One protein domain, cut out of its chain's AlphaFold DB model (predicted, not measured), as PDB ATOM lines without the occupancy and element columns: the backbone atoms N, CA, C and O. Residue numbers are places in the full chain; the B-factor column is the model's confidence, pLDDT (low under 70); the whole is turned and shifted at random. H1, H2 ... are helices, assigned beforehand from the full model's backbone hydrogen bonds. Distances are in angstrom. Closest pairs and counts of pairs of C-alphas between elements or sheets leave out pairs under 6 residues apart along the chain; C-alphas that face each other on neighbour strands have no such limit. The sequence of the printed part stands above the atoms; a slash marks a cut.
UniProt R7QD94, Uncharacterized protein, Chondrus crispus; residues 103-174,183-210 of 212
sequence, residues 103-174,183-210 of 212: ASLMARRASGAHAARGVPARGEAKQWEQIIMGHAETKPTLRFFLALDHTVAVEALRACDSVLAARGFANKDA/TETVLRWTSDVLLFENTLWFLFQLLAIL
ATOM      1  N   ALA A 103     304.947 238.391 471.816       90.44
ATOM      2  CA  ALA A 103     304.127 237.220 471.494       90.44
ATOM      3  C   ALA A 103     303.837 237.106 469.982       90.44
ATOM      4  O   ALA A 103     303.960 236.031 469.389       90.44
ATOM      5  N   SER A 104     303.521 238.231 469.336       90.38
ATOM      6  CA  SER A 104     303.275 238.287 467.888       90.38
ATOM      7  C   SER A 104     304.530 237.969 467.068       90.38
ATOM      8  O   SER A 104     304.445 237.311 466.028       90.38
ATOM      9  N   LEU A 105     305.702 238.426 467.516       89.69
ATOM     10  CA  LEU A 105     306.981 238.140 466.864       89.69
ATOM     11  C   LEU A 105     307.393 236.677 467.025       89.69
ATOM     12  O   LEU A 105     307.829 236.068 466.050       89.69
ATOM     13  N   MET A 106     307.189 236.092 468.204       87.00
ATOM     14  CA  MET A 106     307.472 234.677 468.460       87.00
ATOM     15  C   MET A 106     306.589 233.762 467.610       87.00
ATOM     16  O   MET A 106     307.097 232.832 466.983       87.00
ATOM     17  N   ALA A 107     305.296 234.076 467.482       88.12
ATOM     18  CA  ALA A 107     304.398 233.344 466.590       88.12
ATOM     19  C   ALA A 107     304.877 233.394 465.125       88.12
ATOM     20  O   ALA A 107     304.920 232.369 464.444       88.12
ATOM     21  N   ARG A 108     305.312 234.570 464.649       87.31
ATOM     22  CA  ARG A 108     305.872 234.746 463.293       87.31
ATOM     23  C   ARG A 108     307.211 234.040 463.099       87.31
ATOM     24  O   ARG A 108     307.534 233.623 461.987       87.31
ATOM     25  N   ARG A 109     308.012 233.935 464.156       85.56
ATOM     26  CA  ARG A 109     309.284 233.212 464.146       85.56
ATOM     27  C   ARG A 109     309.060 231.705 464.036       85.56
ATOM     28  O   ARG A 109     309.753 231.054 463.268       85.56
ATOM     29  N   ALA A 110     308.057 231.180 464.738       83.44
ATOM     30  CA  ALA A 110     307.675 229.772 464.669       83.44
ATOM     31  C   ALA A 110     307.057 229.382 463.312       83.44
ATOM     32  O   ALA A 110     307.203 228.245 462.872       83.44
ATOM     33  N   SER A 111     306.385 230.314 462.627       81.69
ATOM     34  CA  SER A 111     305.636 230.028 461.396       81.69
ATOM     35  C   SER A 111     306.473 229.983 460.107       81.69
ATOM     36  O   SER A 111     305.900 229.804 459.032       81.69
ATOM     37  N   GLY A 112     307.793 230.186 460.144       73.19
ATOM     38  CA  GLY A 112     308.600 230.157 458.920       73.19
ATOM     39  C   GLY A 112     310.108 230.249 459.132       73.19
ATOM     40  O   GLY A 112     310.582 230.839 460.097       73.19
ATOM     41  N   ALA A 113     310.868 229.693 458.184       65.00
ATOM     42  CA  ALA A 113     312.314 229.862 458.118       65.00
ATOM     43  C   ALA A 113     312.651 231.277 457.619       65.00
ATOM     44  O   ALA A 113     312.367 231.639 456.472       65.00
ATOM     45  N   HIS A 114     313.257 232.089 458.485       73.44
ATOM     46  CA  HIS A 114     313.700 233.437 458.142       73.44
ATOM     47  C   HIS A 114     315.175 233.392 457.755       73.44
ATOM     48  O   HIS A 114     316.041 233.238 458.607       73.44
ATOM     49  N   ALA A 115     315.465 233.516 456.461       69.50
ATOM     50  CA  ALA A 115     316.821 233.761 455.990       69.50
ATOM     51  C   ALA A 115     317.058 235.274 455.949       69.50
ATOM     52  O   ALA A 115     316.377 235.992 455.209       69.50
ATOM     53  N   ALA A 116     318.019 235.757 456.729       70.06
ATOM     54  CA  ALA A 116     318.477 237.135 456.638       70.06
ATOM     55  C   ALA A 116     319.744 237.223 455.790       70.06
ATOM     56  O   ALA A 116     320.649 236.398 455.896       70.06
ATOM     57  N   ARG A 117     319.793 238.243 454.934       71.44
ATOM     58  CA  ARG A 117     321.011 238.659 454.233       71.44
ATOM     59  C   ARG A 117     321.651 239.794 455.025       71.44
ATOM     60  O   ARG A 117     320.927 240.604 455.599       71.44
ATOM     61  N   GLY A 118     322.980 239.846 455.032       75.06
ATOM     62  CA  GLY A 118     323.728 240.916 455.698       75.06
ATOM     63  C   GLY A 118     323.793 240.796 457.222       75.06
ATOM     64  O   GLY A 118     324.029 241.799 457.883       75.06
ATOM     65  N   VAL A 119     323.564 239.602 457.788       83.06
ATOM     66  CA  VAL A 119     323.871 239.341 459.204       83.06
ATOM     67  C   VAL A 119     325.389 239.195 459.331       83.06
ATOM     68  O   VAL A 119     325.941 238.323 458.655       83.06
ATOM     69  N   PRO A 120     326.057 240.018 460.158       84.56
ATOM     70  CA  PRO A 120     327.488 239.890 460.401       84.56
ATOM     71  C   PRO A 120     327.853 238.507 460.936       84.56
ATOM     72  O   PRO A 120     327.076 237.884 461.672       84.56
ATOM     73  N   ALA A 121     329.051 238.034 460.603       79.81
ATOM     74  CA  ALA A 121     329.582 236.826 461.214       79.81
ATOM     75  C   ALA A 121     329.915 237.073 462.696       79.81
ATOM     76  O   ALA A 121     330.056 238.209 463.162       79.81
ATOM     77  N   ARG A 122     330.049 235.983 463.461       75.81
ATOM     78  CA  ARG A 122     330.392 236.081 464.883       75.81
ATOM     79  C   ARG A 122     331.722 236.803 465.075       75.81
ATOM     80  O   ARG A 122     332.706 236.488 464.408       75.81
ATOM     81  N   GLY A 123     331.748 237.738 466.020       75.88
ATOM     82  CA  GLY A 123     332.945 238.523 466.340       75.88
ATOM     83  C   GLY A 123     333.199 239.737 465.436       75.88
ATOM     84  O   GLY A 123     334.155 240.476 465.675       75.88
ATOM     85  N   GLU A 124     332.344 240.018 464.450       85.62
ATOM     86  CA  GLU A 124     332.472 241.197 463.582       85.62
ATOM     87  C   GLU A 124     331.833 242.451 464.207       85.62
ATOM     88  O   GLU A 124     330.902 243.050 463.667       85.62
ATOM     89  N   ALA A 125     332.352 242.884 465.360       82.38
ATOM     90  CA  ALA A 125     331.805 244.011 466.126       82.38
ATOM     91  C   ALA A 125     331.662 245.304 465.296       82.38
ATOM     92  O   ALA A 125     330.639 245.976 465.366       82.38
ATOM     93  N   LYS A 126     332.638 245.611 464.432       84.81
ATOM     94  CA  LYS A 126     332.606 246.811 463.575       84.81
ATOM     95  C   LYS A 126     331.466 246.799 462.555       84.81
ATOM     96  O   LYS A 126     330.945 247.857 462.218       84.81
ATOM     97  N   GLN A 127     331.076 245.625 462.055       86.31
ATOM     98  CA  GLN A 127     329.949 245.525 461.127       86.31
ATOM     99  C   GLN A 127     328.624 245.756 461.855       86.31
ATOM    100  O   GLN A 127     327.755 246.455 461.339       86.31
ATOM    101  N   TRP A 128     328.491 245.248 463.085       87.69
ATOM    102  CA  TRP A 128     327.344 245.566 463.934       87.69
ATOM    103  C   TRP A 128     327.230 247.063 464.195       87.69
ATOM    104  O   TRP A 128     326.155 247.628 464.021       87.69
ATOM    105  N   GLU A 129     328.338 247.719 464.535       86.50
ATOM    106  CA  GLU A 129     328.373 249.167 464.734       86.50
ATOM    107  C   GLU A 129     327.925 249.920 463.472       86.50
ATOM    108  O   GLU A 129     327.102 250.830 463.558       86.50
ATOM    109  N   GLN A 130     328.380 249.510 462.285       86.56
ATOM    110  CA  GLN A 130     327.935 250.101 461.016       86.56
ATOM    111  C   GLN A 130     326.433 249.907 460.764       86.56
ATOM    112  O   GLN A 130     325.769 250.843 460.315       86.56
ATOM    113  N   ILE A 131     325.877 248.733 461.074       86.50
ATOM    114  CA  ILE A 131     324.436 248.461 460.942       86.50
ATOM    115  C   ILE A 131     323.628 249.313 461.926       86.50
ATOM    116  O   ILE A 131     322.653 249.950 461.525       86.50
ATOM    117  N   ILE A 132     324.046 249.364 463.193       85.88
ATOM    118  CA  ILE A 132     323.367 250.107 464.268       85.88
ATOM    119  C   ILE A 132     323.391 251.614 463.987       85.88
ATOM    120  O   ILE A 132     322.384 252.299 464.160       85.88
ATOM    121  N   MET A 133     324.519 252.132 463.498       81.25
ATOM    122  CA  MET A 133     324.656 253.540 463.122       81.25
ATOM    123  C   MET A 133     323.947 253.892 461.804       81.25
ATOM    124  O   MET A 133     323.901 255.063 461.435       81.25
ATOM    125  N   GLY A 134     323.379 252.912 461.091       79.00
ATOM    126  CA  GLY A 134     322.707 253.136 459.810       79.00
ATOM    127  C   GLY A 134     323.663 253.435 458.650       79.00
ATOM    128  O   GLY A 134     323.243 253.991 457.641       79.00
ATOM    129  N   HIS A 135     324.942 253.077 458.790       77.94
ATOM    130  CA  HIS A 135     325.961 253.181 457.740       77.94
ATOM    131  C   HIS A 135     326.035 251.936 456.850       77.94
ATOM    132  O   HIS A 135     326.714 251.957 455.827       77.94
ATOM    133  N   ALA A 136     325.366 250.848 457.232       74.62
ATOM    134  CA  ALA A 136     325.276 249.656 456.404       74.62
ATOM    135  C   ALA A 136     324.390 249.888 455.171       74.62
ATOM    136  O   ALA A 136     323.357 250.554 455.241       74.62
ATOM    137  N   GLU A 137     324.758 249.258 454.054       67.06
ATOM    138  CA  GLU A 137     324.006 249.322 452.792       67.06
ATOM    139  C   GLU A 137     322.581 248.758 452.922       67.06
ATOM    140  O   GLU A 137     321.666 249.160 452.204       67.06
ATOM    141  N   THR A 138     322.368 247.837 453.866       67.44
ATOM    142  CA  THR A 138     321.073 247.206 454.125       67.44
ATOM    143  C   THR A 138     320.498 247.646 455.463       67.44
ATOM    144  O   THR A 138     321.021 247.295 456.522       67.44
ATOM    145  N   LYS A 139     319.361 248.349 455.423       75.81
ATOM    146  CA  LYS A 139     318.596 248.685 456.628       75.81
ATOM    147  C   LYS A 139     318.032 247.404 457.262       75.81
ATOM    148  O   LYS A 139     317.406 246.610 456.550       75.81
ATOM    149  N   PRO A 140     318.200 247.194 458.577       80.94
ATOM    150  CA  PRO A 140     317.680 246.006 459.233       80.94
ATOM    151  C   PRO A 140     316.145 246.015 459.184       80.94
ATOM    152  O   PRO A 140     315.478 246.949 459.629       80.94
ATOM    153  N   THR A 141     315.583 244.979 458.566       86.00
ATOM    154  CA  THR A 141     314.133 244.768 458.446       86.00
ATOM    155  C   THR A 141     313.645 243.808 459.521       86.00
ATOM    156  O   THR A 141     314.430 243.097 460.137       86.00
ATOM    157  N   LEU A 142     312.331 243.672 459.698       83.81
ATOM    158  CA  LEU A 142     311.802 242.685 460.641       83.81
ATOM    159  C   LEU A 142     312.301 241.252 460.351       83.81
ATOM    160  O   LEU A 142     312.576 240.494 461.273       83.81
ATOM    161  N   ARG A 143     312.476 240.891 459.072       85.75
ATOM    162  CA  ARG A 143     313.015 239.576 458.673       85.75
ATOM    163  C   ARG A 143     314.474 239.397 459.091       85.75
ATOM    164  O   ARG A 143     314.864 238.277 459.390       85.75
ATOM    165  N   PHE A 144     315.245 240.488 459.125       88.12
ATOM    166  CA  PHE A 144     316.609 240.487 459.649       88.12
ATOM    167  C   PHE A 144     316.607 240.060 461.118       88.12
ATOM    168  O   PHE A 144     317.246 239.073 461.458       88.12
ATOM    169  N   PHE A 145     315.804 240.720 461.955       87.81
ATOM    170  CA  PHE A 145     315.718 240.414 463.386       87.81
ATOM    171  C   PHE A 145     315.139 239.024 463.673       87.81
ATOM    172  O   PHE A 145     315.652 238.308 464.526       87.81
ATOM    173  N   LEU A 146     314.111 238.595 462.935       87.94
ATOM    174  CA  LEU A 146     313.512 237.265 463.123       87.94
ATOM    175  C   LEU A 146     314.459 236.109 462.757       87.94
ATOM    176  O   LEU A 146     314.261 234.993 463.239       87.94
ATOM    177  N   ALA A 147     315.470 236.363 461.926       87.25
ATOM    178  CA  ALA A 147     316.488 235.382 461.561       87.25
ATOM    179  C   ALA A 147     317.648 235.294 462.568       87.25
ATOM    180  O   ALA A 147     318.449 234.365 462.482       87.25
ATOM    181  N   LEU A 148     317.774 236.253 463.495       87.50
ATOM    182  CA  LEU A 148     318.882 236.280 464.451       87.50
ATOM    183  C   LEU A 148     318.722 235.176 465.488       87.50
ATOM    184  O   LEU A 148     317.773 235.181 466.270       87.50
ATOM    185  N   ASP A 149     319.681 234.257 465.540       86.12
ATOM    186  CA  ASP A 149     319.804 233.322 466.654       86.12
ATOM    187  C   ASP A 149     320.091 234.064 467.975       86.12
ATOM    188  O   ASP A 149     320.623 235.176 467.972       86.12
ATOM    189  N   HIS A 150     319.759 233.445 469.111       84.75
ATOM    190  CA  HIS A 150     319.943 234.034 470.440       84.75
ATOM    191  C   HIS A 150     321.392 234.489 470.666       84.75
ATOM    192  O   HIS A 150     321.640 235.599 471.131       84.75
ATOM    193  N   THR A 151     322.361 233.667 470.256       86.81
ATOM    194  CA  THR A 151     323.794 233.979 470.380       86.81
ATOM    195  C   THR A 151     324.192 235.246 469.621       86.81
ATOM    196  O   THR A 151     324.885 236.108 470.157       86.81
ATOM    197  N   VAL A 152     323.698 235.386 468.392       88.12
ATOM    198  CA  VAL A 152     323.975 236.525 467.511       88.12
ATOM    199  C   VAL A 152     323.250 237.779 468.003       88.12
ATOM    200  O   VAL A 152     323.812 238.871 467.982       88.12
ATOM    201  N   ALA A 153     322.026 237.632 468.516       87.44
ATOM    202  CA  ALA A 153     321.278 238.731 469.114       87.44
ATOM    203  C   ALA A 153     321.975 239.294 470.369       87.44
ATOM    204  O   ALA A 153     322.006 240.508 470.562       87.44
ATOM    205  N   VAL A 154     322.598 238.442 471.190       87.62
ATOM    206  CA  VAL A 154     323.407 238.887 472.338       87.62
ATOM    207  C   VAL A 154     324.675 239.624 471.887       87.62
ATOM    208  O   VAL A 154     325.046 240.626 472.498       87.62
ATOM    209  N   GLU A 155     325.337 239.184 470.813       88.12
ATOM    210  CA  GLU A 155     326.472 239.923 470.234       88.12
ATOM    211  C   GLU A 155     326.052 241.305 469.720       88.12
ATOM    212  O   GLU A 155     326.720 242.298 470.016       88.12
ATOM    213  N   ALA A 156     324.906 241.392 469.042       87.44
ATOM    214  CA  ALA A 156     324.335 242.664 468.613       87.44
ATOM    215  C   ALA A 156     324.010 243.585 469.806       87.44
ATOM    216  O   ALA A 156     324.240 244.789 469.732       87.44
ATOM    217  N   LEU A 157     323.548 243.031 470.934       89.31
ATOM    218  CA  LEU A 157     323.266 243.803 472.150       89.31
ATOM    219  C   LEU A 157     324.550 244.376 472.766       89.31
ATOM    220  O   LEU A 157     324.572 245.536 473.175       89.31
ATOM    221  N   ARG A 158     325.643 243.602 472.770       88.25
ATOM    222  CA  ARG A 158     326.968 244.098 473.186       88.25
ATOM    223  C   ARG A 158     327.486 245.193 472.257       88.25
ATOM    224  O   ARG A 158     328.102 246.144 472.725       88.25
ATOM    225  N   ALA A 159     327.230 245.081 470.955       88.06
ATOM    226  CA  ALA A 159     327.580 246.134 470.010       88.06
ATOM    227  C   ALA A 159     326.766 247.416 470.263       88.06
ATOM    228  O   ALA A 159     327.341 248.501 470.246       88.06
ATOM    229  N   CYS A 160     325.469 247.315 470.584       85.94
ATOM    230  CA  CYS A 160     324.670 248.471 471.012       85.94
ATOM    231  C   CYS A 160     325.263 249.147 472.257       85.94
ATOM    232  O   CYS A 160     325.370 250.371 472.285       85.94
ATOM    233  N   ASP A 161     325.678 248.366 473.257       85.12
ATOM    234  CA  ASP A 161     326.318 248.890 474.470       85.12
ATOM    235  C   ASP A 161     327.635 249.621 474.149       85.12
ATOM    236  O   ASP A 161     327.832 250.755 474.583       85.12
ATOM    237  N   SER A 162     328.481 249.042 473.287       85.44
ATOM    238  CA  SER A 162     329.709 249.685 472.781       85.44
ATOM    239  C   SER A 162     329.422 251.042 472.124       85.44
ATOM    240  O   SER A 162     330.050 252.048 472.463       85.44
ATOM    241  N   VAL A 163     328.425 251.103 471.231       84.12
ATOM    242  CA  VAL A 163     328.036 252.339 470.524       84.12
ATOM    243  C   VAL A 163     327.516 253.402 471.496       84.12
ATOM    244  O   VAL A 163     327.866 254.580 471.369       84.12
ATOM    245  N   LEU A 164     326.698 253.008 472.474       81.25
ATOM    246  CA  LEU A 164     326.158 253.922 473.484       81.25
ATOM    247  C   LEU A 164     327.254 254.434 474.433       81.25
ATOM    248  O   LEU A 164     327.288 255.630 474.744       81.25
ATOM    249  N   ALA A 165     328.180 253.563 474.841       78.31
ATOM    250  CA  ALA A 165     329.306 253.906 475.703       78.31
ATOM    251  C   ALA A 165     330.296 254.857 475.009       78.31
ATOM    252  O   ALA A 165     330.683 255.874 475.591       78.31
ATOM    253  N   ALA A 166     330.653 254.581 473.749       79.38
ATOM    254  CA  ALA A 166     331.591 255.390 472.967       79.38
ATOM    255  C   ALA A 166     331.121 256.843 472.768       79.38
ATOM    256  O   ALA A 166     331.941 257.748 472.613       79.38
ATOM    257  N   ARG A 167     329.806 257.085 472.807       69.12
ATOM    258  CA  ARG A 167     329.211 258.418 472.619       69.12
ATOM    259  C   ARG A 167     329.060 259.234 473.897       69.12
ATOM    260  O   ARG A 167     328.589 260.366 473.842       69.12
ATOM    261  N   GLY A 168     329.472 258.703 475.045       60.50
ATOM    262  CA  GLY A 168     329.485 259.473 476.287       60.50
ATOM    263  C   GLY A 168     328.105 259.720 476.900       60.50
ATOM    264  O   GLY A 168     328.012 260.519 477.827       60.50
ATOM    265  N   PHE A 169     327.056 258.996 476.485       53.69
ATOM    266  CA  PHE A 169     325.768 258.982 477.203       53.69
ATOM    267  C   PHE A 169     325.900 258.435 478.639       53.69
ATOM    268  O   PHE A 169     325.051 258.691 479.486       53.69
ATOM    269  N   ALA A 170     326.999 257.734 478.939       45.88
ATOM    270  CA  ALA A 170     327.370 257.312 480.287       45.88
ATOM    271  C   ALA A 170     328.030 258.425 481.137       45.88
ATOM    272  O   ALA A 170     328.257 258.225 482.331       45.88
ATOM    273  N   ASN A 171     328.360 259.588 480.557       40.84
ATOM    274  CA  ASN A 171     329.131 260.632 481.230       40.84
ATOM    275  C   ASN A 171     328.229 261.783 481.708       40.84
ATOM    276  O   ASN A 171     327.751 262.597 480.919       40.84
ATOM    277  N   LYS A 172     328.022 261.863 483.030       46.62
ATOM    278  CA  LYS A 172     327.164 262.859 483.704       46.62
ATOM    279  C   LYS A 172     327.574 264.318 483.431       46.62
ATOM    280  O   LYS A 172     326.742 265.213 483.539       46.62
ATOM    281  N   ASP A 173     328.820 264.545 483.020       45.16
ATOM    282  CA  ASP A 173     329.379 265.873 482.743       45.16
ATOM    283  C   ASP A 173     329.047 266.421 481.346       45.16
ATOM    284  O   ASP A 173     329.330 267.586 481.059       45.16
ATOM    285  N   ALA A 174     328.470 265.609 480.454       48.00
ATOM    286  CA  ALA A 174     328.156 266.046 479.092       48.00
ATOM    287  C   ALA A 174     326.965 267.022 479.049       48.00
ATOM    288  O   ALA A 174     326.947 267.946 478.240       48.00
ATOM    289  N   THR A 183     326.177 276.887 464.579       56.31
ATOM    290  CA  THR A 183     325.700 276.027 463.475       56.31
ATOM    291  C   THR A 183     326.369 274.648 463.467       56.31
ATOM    292  O   THR A 183     325.720 273.643 463.187       56.31
ATOM    293  N   GLU A 184     327.641 274.585 463.854       58.41
ATOM    294  CA  GLU A 184     328.407 273.346 463.982       58.41
ATOM    295  C   GLU A 184     327.923 272.483 465.160       58.41
ATOM    296  O   GLU A 184     327.774 271.269 465.017       58.41
ATOM    297  N   THR A 185     327.566 273.098 466.297       60.97
ATOM    298  CA  THR A 185     326.937 272.363 467.410       60.97
ATOM    299  C   THR A 185     325.531 271.868 467.083       60.97
ATOM    300  O   THR A 185     325.171 270.784 467.527       60.97
ATOM    301  N   VAL A 186     324.758 272.592 466.265       58.41
ATOM    302  CA  VAL A 186     323.422 272.152 465.824       58.41
ATOM    303  C   VAL A 186     323.523 270.946 464.897       58.41
ATOM    304  O   VAL A 186     322.797 269.981 465.099       58.41
ATOM    305  N   LEU A 187     324.435 270.962 463.920       58.06
ATOM    306  CA  LEU A 187     324.646 269.828 463.010       58.06
ATOM    307  C   LEU A 187     325.169 268.588 463.739       58.06
ATOM    308  O   LEU A 187     324.752 267.466 463.451       58.06
ATOM    309  N   ARG A 188     326.061 268.787 464.714       62.06
ATOM    310  CA  ARG A 188     326.534 267.704 465.575       62.06
ATOM    311  C   ARG A 188     325.403 267.150 466.440       62.06
ATOM    312  O   ARG A 188     325.220 265.942 466.487       62.06
ATOM    313  N   TRP A 189     324.597 268.023 467.042       60.22
ATOM    314  CA  TRP A 189     323.454 267.624 467.860       60.22
ATOM    315  C   TRP A 189     322.381 266.889 467.049       60.22
ATOM    316  O   TRP A 189     321.904 265.849 467.488       60.22
ATOM    317  N   THR A 190     322.030 267.352 465.846       57.88
ATOM    318  CA  THR A 190     321.056 266.647 464.994       57.88
ATOM    319  C   THR A 190     321.587 265.299 464.521       57.88
ATOM    320  O   THR A 190     320.830 264.330 464.489       57.88
ATOM    321  N   SER A 191     322.884 265.203 464.211       62.28
ATOM    322  CA  SER A 191     323.529 263.926 463.895       62.28
ATOM    323  C   SER A 191     323.495 262.973 465.092       62.28
ATOM    324  O   SER A 191     323.074 261.827 464.937       62.28
ATOM    325  N   ASP A 192     323.837 263.453 466.287       68.19
ATOM    326  CA  ASP A 192     323.826 262.659 467.516       68.19
ATOM    327  C   ASP A 192     322.404 262.200 467.890       68.19
ATOM    328  O   ASP A 192     322.223 261.046 468.277       68.19
ATOM    329  N   VAL A 193     321.383 263.045 467.701       70.44
ATOM    330  CA  VAL A 193     319.966 262.712 467.946       70.44
ATOM    331  C   VAL A 193     319.452 261.660 466.963       70.44
ATOM    332  O   VAL A 193     318.850 260.677 467.389       70.44
ATOM    333  N   LEU A 194     319.720 261.810 465.663       65.56
ATOM    334  CA  LEU A 194     319.293 260.836 464.647       65.56
ATOM    335  C   LEU A 194     319.975 259.478 464.843       65.56
ATOM    336  O   LEU A 194     319.360 258.420 464.701       65.56
ATOM    337  N   LEU A 195     321.259 259.492 465.195       68.12
ATOM    338  CA  LEU A 195     322.005 258.272 465.465       68.12
ATOM    339  C   LEU A 195     321.571 257.620 466.787       68.12
ATOM    340  O   LEU A 195     321.591 256.391 466.894       68.12
ATOM    341  N   PHE A 196     321.169 258.416 467.778       74.88
ATOM    342  CA  PHE A 196     320.564 257.933 469.017       74.88
ATOM    343  C   PHE A 196     319.208 257.272 468.752       74.88
ATOM    344  O   PHE A 196     318.989 256.150 469.203       74.88
ATOM    345  N   GLU A 197     318.348 257.892 467.944       79.81
ATOM    346  CA  GLU A 197     317.058 257.327 467.536       79.81
ATOM    347  C   GLU A 197     317.229 255.987 466.803       79.81
ATOM    348  O   GLU A 197     316.582 255.002 467.157       79.81
ATOM    349  N   ASN A 198     318.171 255.907 465.856       81.62
ATOM    350  CA  ASN A 198     318.486 254.659 465.154       81.62
ATOM    351  C   ASN A 198     318.971 253.562 466.114       81.62
ATOM    352  O   ASN A 198     318.531 252.414 466.015       81.62
ATOM    353  N   THR A 199     319.834 253.920 467.069       84.12
ATOM    354  CA  THR A 199     320.365 252.976 468.063       84.12
ATOM    355  C   THR A 199     319.258 252.478 468.994       84.12
ATOM    356  O   THR A 199     319.158 251.277 469.238       84.12
ATOM    357  N   LEU A 200     318.386 253.372 469.472       83.94
ATOM    358  CA  LEU A 200     317.250 253.017 470.324       83.94
ATOM    359  C   LEU A 200     316.216 252.164 469.590       83.94
ATOM    360  O   LEU A 200     315.713 251.195 470.152       83.94
ATOM    361  N   TRP A 201     315.917 252.491 468.335       86.81
ATOM    362  CA  TRP A 201     315.002 251.707 467.512       86.81
ATOM    363  C   TRP A 201     315.545 250.299 467.266       86.81
ATOM    364  O   TRP A 201     314.814 249.317 467.407       86.81
ATOM    365  N   PHE A 202     316.841 250.188 466.962       88.81
ATOM    366  CA  PHE A 202     317.515 248.903 466.804       88.81
ATOM    367  C   PHE A 202     317.486 248.096 468.107       88.81
ATOM    368  O   PHE A 202     317.113 246.923 468.097       88.81
ATOM    369  N   LEU A 203     317.808 248.735 469.237       89.50
ATOM    370  CA  LEU A 203     317.763 248.120 470.563       89.50
ATOM    371  C   LEU A 203     316.351 247.633 470.911       89.50
ATOM    372  O   LEU A 203     316.194 246.506 471.369       89.50
ATOM    373  N   PHE A 204     315.321 248.439 470.651       89.12
ATOM    374  CA  PHE A 204     313.930 248.069 470.904       89.12
ATOM    375  C   PHE A 204     313.519 246.823 470.110       89.12
ATOM    376  O   PHE A 204     312.916 245.904 470.667       89.12
ATOM    377  N   GLN A 205     313.886 246.745 468.826       88.94
ATOM    378  CA  GLN A 205     313.608 245.557 468.011       88.94
ATOM    379  C   GLN A 205     314.398 244.334 468.464       88.94
ATOM    380  O   GLN A 205     313.864 243.225 468.455       88.94
ATOM    381  N   LEU A 206     315.642 244.533 468.900       89.81
ATOM    382  CA  LEU A 206     316.484 243.472 469.432       89.81
ATOM    383  C   LEU A 206     315.919 242.902 470.744       89.81
ATOM    384  O   LEU A 206     315.829 241.688 470.908       89.81
ATOM    385  N   LEU A 207     315.462 243.765 471.653       90.00
ATOM    386  CA  LEU A 207     314.795 243.351 472.890       90.00
ATOM    387  C   LEU A 207     313.470 242.633 472.609       90.00
ATOM    388  O   LEU A 207     313.106 241.696 473.315       90.00
ATOM    389  N   ALA A 208     312.753 243.027 471.556       88.19
ATOM    390  CA  ALA A 208     311.488 242.393 471.196       88.19
ATOM    391  C   ALA A 208     311.661 240.950 470.674       88.19
ATOM    392  O   ALA A 208     310.723 240.157 470.752       88.19
ATOM    393  N   ILE A 209     312.841 240.587 470.155       87.62
ATOM    394  CA  ILE A 209     313.143 239.210 469.719       87.62
ATOM    395  C   ILE A 209     313.866 238.373 470.780       87.62
ATOM    396  O   ILE A 209     313.882 237.146 470.673       87.62
ATOM    397  N   LEU A 210     314.473 239.015 471.781       83.56
ATOM    398  CA  LEU A 210     315.097 238.366 472.929       83.56
ATOM    399  C   LEU A 210     314.004 238.056 473.960       83.56
ATOM    400  O   LEU A 210     313.790 238.810 474.905       83.56
TER     401      LEU A 210
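This is residues 103 to 174 and 183 to 210 of the 212 residues of an uncharacterized protein of Chondrus crispus (UniProt R7QD94). One long helix, H5, makes the longest axis; the last part of it packs beside H4, with H2 set crosswise to that pair, while H3 and H1 lie near H5's last residues. Residues 183 to 191 of H5 stick out free of the rest. The printed part has 100 residues with five named helices, H1 to H5 in order, and no named strand: its class is all helix. It is only just compact, close to loose, with a radius of gyration of the C-alphas of 14.9 A; the elongated outline spans 49 by 26 by 24 A.

H1, residues 103 to 110, begins at C-alpha 103 at (304.127, 237.220, 471.494). H2 holds residues 125 to 132 and H3 residues 142 to 146. H4, residues 150 to 166, is 24.5 A long. H5, residues 183 to 209, runs 39.4 A to C-alpha 209 at (313.143, 239.210, 469.719).

The hub is H5, touching four helices. With residues 199 to 206 alone it touches H4 at a shallow tilt of 21 degrees, opposite ways; the closest C-alphas, of Ala 153 and Leu 206, are 6.7 A apart. H2 touches H4 about perpendicular, at 82 degrees, the closest C-alphas being those of Trp 128 and Ala 159, 6.1 A. H5 touches H3 with residues 205 to 209 alone, closest at the C-alphas of Phe 145 and Leu 206, 6.8 A. H1 and H5 only just touch, with 3 pairs of C-alphas within 8 A, the closest those of Leu 105 and Ile 209, 6.9 A. H1 and H4 are apart. In all five helices every O i to N i+4 pair is within hydrogen-bond range.

The C-alphas farthest apart, of Ser 111 and Thr 183, are 50.2 A apart. The link H1 to H2 is long. Residues 175 to 182 are not printed, and C-alphas 174 and 183 are 18.7 A apart across this cut. The mean pLDDT of the printed part is 78.0, with residues 167 to 174 and 183 to 192 among those under 70.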